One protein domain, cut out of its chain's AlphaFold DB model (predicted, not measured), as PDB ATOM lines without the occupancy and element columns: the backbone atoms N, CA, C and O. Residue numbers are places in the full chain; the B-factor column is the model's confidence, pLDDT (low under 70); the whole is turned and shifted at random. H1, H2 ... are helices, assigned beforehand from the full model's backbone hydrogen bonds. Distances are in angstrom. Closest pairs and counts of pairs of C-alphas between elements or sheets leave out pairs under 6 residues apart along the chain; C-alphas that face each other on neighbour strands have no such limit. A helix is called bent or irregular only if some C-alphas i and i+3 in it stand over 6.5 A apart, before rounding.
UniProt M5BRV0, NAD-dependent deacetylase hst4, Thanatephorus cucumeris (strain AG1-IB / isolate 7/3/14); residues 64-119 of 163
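Overview. This is residues 64 to 119 of the 163 residues of the protein "NAD-dependent deacetylase hst4" of Thanatephorus cucumeris (strain AG1-IB / isolate 7/3/14) (UniProt M5BRV0). One long helix, H4, makes the longest axis, and three short helices gather beside its earlier part, with H2 as the step between H4 and H1. The end of H4 sticks out as a free arm, residues 113 to 119, of which 113 to 118 belong to H4. The 56 printed residues hold four named helices, H1, H2, H3 and H4 in chain order, and no named strand; the class is all helix. The whole is compact, with a radius of gyration of the C-alphas of 11.2 A and spans of 32 by 22 by 17 A.

Along the chain. Find C-alpha 99 at (228.370, 293.185, 176.138); from there H4, residues 99 to 118, runs 28.6 A to C-alpha 118 at (213.811, 272.771, 189.810). Just before it come H3, residues 93 to 97, 8.1 A long, and H2, residues 87 to 91, 7.5 A long. H3 is neither bent nor irregular, but only just: C-alphas 93 and 96 are 6.1 A apart. Look for H1, residues 71 to 78, from C-alpha 71 at (230.130, 274.382, 184.009), 10.4 A long.

Arrangement. Start at H4, which touches H2 with residues 101 to 105 alone; the closest C-alphas, Leu 90 and Phe 105, are 6.0 A apart. With the same residues alone, H4 touches H3 only at the corner, closest at the C-alphas of Val 95 and Thr 101, 5.2 A. H2 and H3 are close but not clearly touching, with the C-alphas of Asp 89 and Val 95 closest at 7.1 A. Beyond H2, H1 touches it, with the C-alphas of Phe 72 and Gly 87 closest at 4.1 A. H1 and H4 are near each other, with 6 pairs of C-alphas within 10 A, while H1 and H3 are apart. In H1 and H4 every O i to N i+4 pair is within hydrogen-bond range; H2 and H3 each have 0 of 1 such pairs but 2 of 2 O i to N i+3 pairs.

Size, cuts and confidence. The two C-alphas farthest apart, those of Lys 97 and Ala 119, are 32.0 A apart. The printed part has no cut; the links H2 to H3 and H3 to H4 are tight, and H1 to H2 is short. Look for low confidence in the model at residues 81 to 88, under 70, against a mean pLDDT of the printed part of 80.7.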
ATOM      1  N   ASP A  64     228.612 270.970 188.899       87.94
ATOM      2  CA  ASP A  64     229.744 271.596 189.569       87.94
ATOM      3  C   ASP A  64     230.521 272.492 188.591       87.94
ATOM      4  O   ASP A  64     230.310 272.489 187.377       87.94
ATOM      5  N   PHE A  65     231.448 273.289 189.114       82.69
ATOM      6  CA  PHE A  65     232.178 274.241 188.279       82.69
ATOM      7  C   PHE A  65     233.377 273.613 187.564       82.69
ATOM      8  O   PHE A  65     233.694 274.010 186.445       82.69
ATOM      9  N   ARG A  66     234.070 272.668 188.216       81.50
ATOM     10  CA  ARG A  66     235.460 272.306 187.881       81.50
ATOM     11  C   ARG A  66     235.645 270.894 187.332       81.50
ATOM     12  O   ARG A  66     236.751 270.602 186.880       81.50
ATOM     13  N   SER A  67     234.643 270.014 187.395       82.06
ATOM     14  CA  SER A  67     234.782 268.679 186.811       82.06
ATOM     15  C   SER A  67     234.905 268.738 185.285       82.06
ATOM     16  O   SER A  67     234.612 269.750 184.649       82.06
ATOM     17  N   SER A  68     235.306 267.620 184.678       79.88
ATOM     18  CA  SER A  68     235.389 267.467 183.219       79.88
ATOM     19  C   SER A  68     234.056 267.712 182.502       79.88
ATOM     20  O   SER A  68     234.044 268.147 181.353       79.88
ATOM     21  N   ASN A  69     232.937 267.464 183.186       77.88
ATOM     22  CA  ASN A  69     231.583 267.747 182.707       77.88
ATOM     23  C   ASN A  69     230.970 268.979 183.394       77.88
ATOM     24  O   ASN A  69     229.772 269.224 183.264       77.88
ATOM     25  N   GLY A  70     231.780 269.734 184.136       79.56
ATOM     26  CA  GLY A  70     231.354 270.896 184.892       79.56
ATOM     27  C   GLY A  70     231.029 272.093 184.004       79.56
ATOM     28  O   GLY A  70     231.179 272.086 182.773       79.56
ATOM     29  N   LEU A  71     230.585 273.161 184.655       82.62
ATOM     30  CA  LEU A  71     230.130 274.382 184.009       82.62
ATOM     31  C   LEU A  71     231.211 275.015 183.116       82.62
ATOM     32  O   LEU A  71     230.909 275.442 182.004       82.62
ATOM     33  N   PHE A  72     232.474 275.037 183.559       80.38
ATOM     34  CA  PHE A  72     233.561 275.680 182.811       80.38
ATOM     35  C   PHE A  72     233.850 275.005 181.466       80.38
ATOM     36  O   PHE A  72     234.012 275.691 180.457       80.38
ATOM     37  N   GLU A  73     233.871 273.673 181.433       79.94
ATOM     38  CA  GLU A  73     234.104 272.914 180.199       79.94
ATOM     39  C   GLU A  73     232.899 272.987 179.255       79.94
ATOM     40  O   GLU A  73     233.058 273.054 178.035       79.94
ATOM     41  N   SER A  74     231.683 273.020 179.808       80.81
ATOM     42  CA  SER A  74     230.458 273.198 179.022       80.81
ATOM     43  C   SER A  74     230.422 274.569 178.338       80.81
ATOM     44  O   SER A  74     230.196 274.641 177.133       80.81
ATOM     45  N   LEU A  75     230.745 275.646 179.061       78.31
ATOM     46  CA  LEU A  75     230.759 277.008 178.513       78.31
ATOM     47  C   LEU A  75     231.822 277.192 177.431       78.31
ATOM     48  O   LEU A  75     231.534 277.758 176.380       78.31
ATOM     49  N   LYS A  76     233.027 276.651 177.640       77.44
ATOM     50  CA  LYS A  76     234.097 276.678 176.634       77.44
ATOM     51  C   LYS A  76     233.688 275.982 175.329       77.44
ATOM     52  O   LYS A  76     234.082 276.406 174.246       77.44
ATOM     53  N   ARG A  77     232.892 274.914 175.426       79.19
ATOM     54  CA  ARG A  77     232.375 274.160 174.275       79.19
ATOM     55  C   ARG A  77     231.230 274.877 173.564       79.19
ATOM     56  O   ARG A  77     231.158 274.819 172.341       79.19
ATOM     57  N   GLU A  78     230.343 275.519 174.321       77.88
ATOM     58  CA  GLU A  78     229.196 276.274 173.798       77.88
ATOM     59  C   GLU A  78     229.631 277.613 173.163       77.88
ATOM     60  O   GLU A  78     229.037 278.041 172.173       77.88
ATOM     61  N   HIS A  79     230.714 278.227 173.659       76.31
ATOM     62  CA  HIS A  79     231.212 279.541 173.229       76.31
ATOM     63  C   HIS A  79     232.684 279.518 172.757       76.31
ATOM     64  O   HIS A  79     233.509 280.270 173.271       76.31
ATOM     65  N   PRO A  80     233.055 278.720 171.736       71.56
ATOM     66  CA  PRO A  80     234.455 278.565 171.317       71.56
ATOM     67  C   PRO A  80     235.052 279.812 170.641       71.56
ATOM     68  O   PRO A  80     236.256 279.866 170.408       71.56
ATOM     69  N   LYS A  81     234.209 280.780 170.255       65.31
ATOM     70  CA  LYS A  81     234.606 282.022 169.567       65.31
ATOM     71  C   LYS A  81     234.834 283.193 170.516       65.31
ATOM     72  O   LYS A  81     235.429 284.187 170.113       65.31
ATOM     73  N   GLU A  82     234.325 283.097 171.734       65.00
ATOM     74  CA  GLU A  82     234.568 284.104 172.753       65.00
ATOM     75  C   GLU A  82     235.913 283.763 173.396       65.00
ATOM     76  O   GLU A  82     236.186 282.593 173.658       65.00
ATOM     77  N   ASN A  83     236.782 284.755 173.621       60.97
ATOM     78  CA  ASN A  83     238.118 284.570 174.216       60.97
ATOM     79  C   ASN A  83     238.052 284.192 175.715       60.97
ATOM     80  O   ASN A  83     238.838 284.675 176.530       60.97
ATOM     81  N   ILE A  84     237.097 283.344 176.094       64.00
ATOM     82  CA  ILE A  84     236.943 282.771 177.422       64.00
ATOM     83  C   ILE A  84     238.056 281.736 177.560       64.00
ATOM     84  O   ILE A  84     237.965 280.598 177.092       64.00
ATOM     85  N   THR A  85     239.160 282.168 178.159       61.09
ATOM     86  CA  THR A  85     240.369 281.355 178.317       61.09
ATOM     87  C   THR A  85     240.151 280.326 179.423       61.09
ATOM     88  O   THR A  85     240.650 279.199 179.354       61.09
ATOM     89  N   SER A  86     239.332 280.680 180.415       64.25
ATOM     90  CA  SER A  86     238.835 279.774 181.435       64.25
ATOM     91  C   SER A  86     237.408 280.134 181.845       64.25
ATOM     92  O   SER A  86     237.033 281.302 181.869       64.25
ATOM     93  N   GLY A  87     236.604 279.154 182.263       64.31
ATOM     94  CA  GLY A  87     235.287 279.450 182.834       64.31
ATOM     95  C   GLY A  87     235.342 280.306 184.111       64.31
ATOM     96  O   GLY A  87     234.315 280.851 184.496       64.31
ATOM     97  N   ARG A  88     236.523 280.487 184.735       66.81
ATOM     98  CA  ARG A  88     236.719 281.443 185.842       66.81
ATOM     99  C   ARG A  88     236.638 282.891 185.378       66.81
ATOM    100  O   ARG A  88     236.255 283.735 186.177       66.81
ATOM    101  N   ASP A  89     236.956 283.161 184.115       71.94
ATOM    102  CA  ASP A  89     236.910 284.507 183.541       71.94
ATOM    103  C   ASP A  89     235.476 285.049 183.592       71.94
ATOM    104  O   ASP A  89     235.276 286.247 183.747       71.94
ATOM    105  N   LEU A  90     234.479 284.150 183.554       71.69
ATOM    106  CA  LEU A  90     233.063 284.483 183.698       71.69
ATOM    107  C   LEU A  90     232.631 284.801 185.141       71.69
ATOM    108  O   LEU A  90     231.519 285.262 185.351       71.69
ATOM    109  N   PHE A  91     233.484 284.557 186.134       73.44
ATOM    110  CA  PHE A  91     233.241 284.897 187.541       73.44
ATOM    111  C   PHE A  91     234.158 286.030 188.023       73.44
ATOM    112  O   PHE A  91     234.188 286.340 189.212       73.44
ATOM    113  N   ASP A  92     234.903 286.654 187.108       79.81
ATOM    114  CA  ASP A  92     235.681 287.863 187.363       79.81
ATOM    115  C   ASP A  92     234.823 289.102 187.068       79.81
ATOM    116  O   ASP A  92     234.027 289.114 186.131       79.81
ATOM    117  N   ALA A  93     235.012 290.192 187.813       78.62
ATOM    118  CA  ALA A  93     234.348 291.468 187.536       78.62
ATOM    119  C   ALA A  93     234.627 292.005 186.113       78.62
ATOM    120  O   ALA A  93     233.888 292.849 185.603       78.62
ATOM    121  N   ALA A  94     235.675 291.517 185.444       77.81
ATOM    122  CA  ALA A  94     235.985 291.828 184.057       77.81
ATOM    123  C   ALA A  94     234.874 291.453 183.056       77.81
ATOM    124  O   ALA A  94     234.842 292.063 181.988       77.81
ATOM    125  N   VAL A  95     233.941 290.549 183.391       79.50
ATOM    126  CA  VAL A  95     232.793 290.214 182.515       79.50
ATOM    127  C   VAL A  95     231.891 291.398 182.201       79.50
ATOM    128  O   VAL A  95     231.207 291.413 181.186       79.50
ATOM    129  N   PHE A  96     231.883 292.422 183.053       81.50
ATOM    130  CA  PHE A  96     231.055 293.608 182.843       81.50
ATOM    131  C   PHE A  96     231.711 294.628 181.900       81.50
ATOM    132  O   PHE A  96     231.178 295.716 181.702       81.50
ATOM    133  N   LYS A  97     232.877 294.301 181.323       82.75
ATOM    134  CA  LYS A  97     233.614 295.185 180.408       82.75
ATOM    135  C   LYS A  97     233.194 295.047 178.944       82.75
ATOM    136  O   LYS A  97     233.500 295.951 178.170       82.75
ATOM    137  N   SER A  98     232.530 293.959 178.547       83.19
ATOM    138  CA  SER A  98     232.000 293.798 177.187       83.19
ATOM    139  C   SER A  98     230.580 293.242 177.202       83.19
ATOM    140  O   SER A  98     230.240 292.404 178.034       83.19
ATOM    141  N   GLU A  99     229.748 293.680 176.255       85.12
ATOM    142  CA  GLU A  99     228.370 293.185 176.138       85.12
ATOM    143  C   GLU A  99     228.310 291.680 175.838       85.12
ATOM    144  O   GLU A  99     227.401 290.986 176.294       85.12
ATOM    145  N   GLU A 100     229.296 291.165 175.107       82.62
ATOM    146  CA  GLU A 100     229.416 289.754 174.732       82.62
ATOM    147  C   GLU A 100     229.607 288.872 175.973       82.62
ATOM    148  O   GLU A 100     228.779 288.002 176.253       82.62
ATOM    149  N   THR A 101     230.634 289.166 176.780       79.50
ATOM    150  CA  THR A 101     230.941 288.389 177.994       79.50
ATOM    151  C   THR A 101     229.852 288.548 179.053       79.50
ATOM    152  O   THR A 101     229.473 287.570 179.702       79.50
ATOM    153  N   MET A 102     229.260 289.739 179.158       85.56
ATOM    154  CA  MET A 102     228.104 289.999 180.011       85.56
ATOM    155  C   MET A 102     226.877 289.171 179.591       85.56
ATOM    156  O   MET A 102     226.179 288.614 180.440       85.56
ATOM    157  N   THR A 103     226.614 289.038 178.287       87.06
ATOM    158  CA  THR A 103     225.502 288.224 177.770       87.06
ATOM    159  C   THR A 103     225.686 286.749 178.114       87.06
ATOM    160  O   THR A 103     224.726 286.091 178.528       87.06
ATOM    161  N   VAL A 104     226.902 286.216 177.973       83.94
ATOM    162  CA  VAL A 104     227.207 284.829 178.361       83.94
ATOM    163  C   VAL A 104     227.069 284.629 179.859       83.94
ATOM    164  O   VAL A 104     226.439 283.659 180.283       83.94
ATOM    165  N   PHE A 105     227.571 285.570 180.659       86.50
ATOM    166  CA  PHE A 105     227.411 285.542 182.106       86.50
ATOM    167  C   PHE A 105     225.934 285.486 182.520       86.50
ATOM    168  O   PHE A 105     225.537 284.584 183.256       86.50
ATOM    169  N   TYR A 106     225.086 286.378 181.996       88.81
ATOM    170  CA  TYR A 106     223.664 286.386 182.349       88.81
ATOM    171  C   TYR A 106     222.924 285.125 181.907       88.81
ATOM    172  O   TYR A 106     222.113 284.598 182.669       88.81
ATOM    173  N   LYS A 107     223.212 284.602 180.708       87.88
ATOM    174  CA  LYS A 107     222.638 283.326 180.251       87.88
ATOM    175  C   LYS A 107     223.023 282.181 181.180       87.88
ATOM    176  O   LYS A 107     222.179 281.357 181.529       87.88
ATOM    177  N   MET A 108     224.283 282.149 181.601       87.12
ATOM    178  CA  MET A 108     224.801 281.147 182.519       87.12
ATOM    179  C   MET A 108     224.133 281.237 183.898       87.12
ATOM    180  O   MET A 108     223.598 280.232 184.366       87.12
ATOM    181  N   ILE A 109     224.063 282.425 184.504       88.81
ATOM    182  CA  ILE A 109     223.391 282.630 185.796       88.81
ATOM    183  C   ILE A 109     221.897 282.297 185.711       88.81
ATOM    184  O   ILE A 109     221.376 281.609 186.585       88.81
ATOM    185  N   SER A 110     221.209 282.704 184.640       91.00
ATOM    186  CA  SER A 110     219.790 282.385 184.429       91.00
ATOM    187  C   SER A 110     219.543 280.875 184.314       91.00
ATOM    188  O   SER A 110     218.596 280.350 184.909       91.00
ATOM    189  N   ARG A 111     220.424 280.151 183.610       89.62
ATOM    190  CA  ARG A 111     220.375 278.686 183.524       89.62
ATOM    191  C   ARG A 111     220.585 278.042 184.894       89.62
ATOM    192  O   ARG A 111     219.823 277.149 185.251       89.62
ATOM    193  N   LEU A 112     221.583 278.489 185.659       89.75
ATOM    194  CA  LEU A 112     221.846 277.969 187.005       89.75
ATOM    195  C   LEU A 112     220.675 278.226 187.958       89.75
ATOM    196  O   LEU A 112     220.279 277.306 188.666       89.75
ATOM    197  N   ALA A 113     220.081 279.421 187.925       91.38
ATOM    198  CA  ALA A 113     218.898 279.748 188.720       91.38
ATOM    199  C   ALA A 113     217.728 278.805 188.396       91.38
ATOM    200  O   ALA A 113     217.158 278.196 189.293       91.38
ATOM    201  N   THR A 114     217.457 278.576 187.105       93.81
ATOM    202  CA  THR A 114     216.398 277.651 186.663       93.81
ATOM    203  C   THR A 114     216.640 276.218 187.153       93.81
ATOM    204  O   THR A 114     215.710 275.539 187.585       93.81
ATOM    205  N   LEU A 115     217.890 275.741 187.094       93.38
ATOM    206  CA  LEU A 115     218.251 274.419 187.615       93.38
ATOM    207  C   LEU A 115     218.080 274.348 189.135       93.38
ATOM    208  O   LEU A 115     217.588 273.345 189.641       93.38
ATOM    209  N   SER A 116     218.450 275.412 189.847       93.38
ATOM    210  CA  SER A 116     218.313 275.517 191.300       93.38
ATOM    211  C   SER A 116     216.856 275.472 191.758       93.38
ATOM    212  O   SER A 116     216.524 274.755 192.704       93.38
ATOM    213  N   ASP A 117     215.977 276.189 191.057       93.31
ATOM    214  CA  ASP A 117     214.541 276.220 191.344       93.31
ATOM    215  C   ASP A 117     213.897 274.839 191.153       93.31
ATOM    216  O   ASP A 117     213.043 274.421 191.938       93.31
ATOM    217  N   ALA A 118     214.325 274.103 190.122       94.56
ATOM    218  CA  ALA A 118     213.811 272.771 189.810       94.56
ATOM    219  C   ALA A 118     214.427 271.649 190.667       94.56
ATOM    220  O   ALA A 118     213.797 270.604 190.858       94.56
ATOM    221  N   ALA A 119     215.651 271.843 191.166       95.62
ATOM    222  CA  ALA A 119     216.382 270.863 191.962       95.62
ATOM    223  C   ALA A 119     215.621 270.488 193.240       95.62
ATOM    224  O   ALA A 119     214.749 271.219 193.699       95.62
TER     225      ALA A 119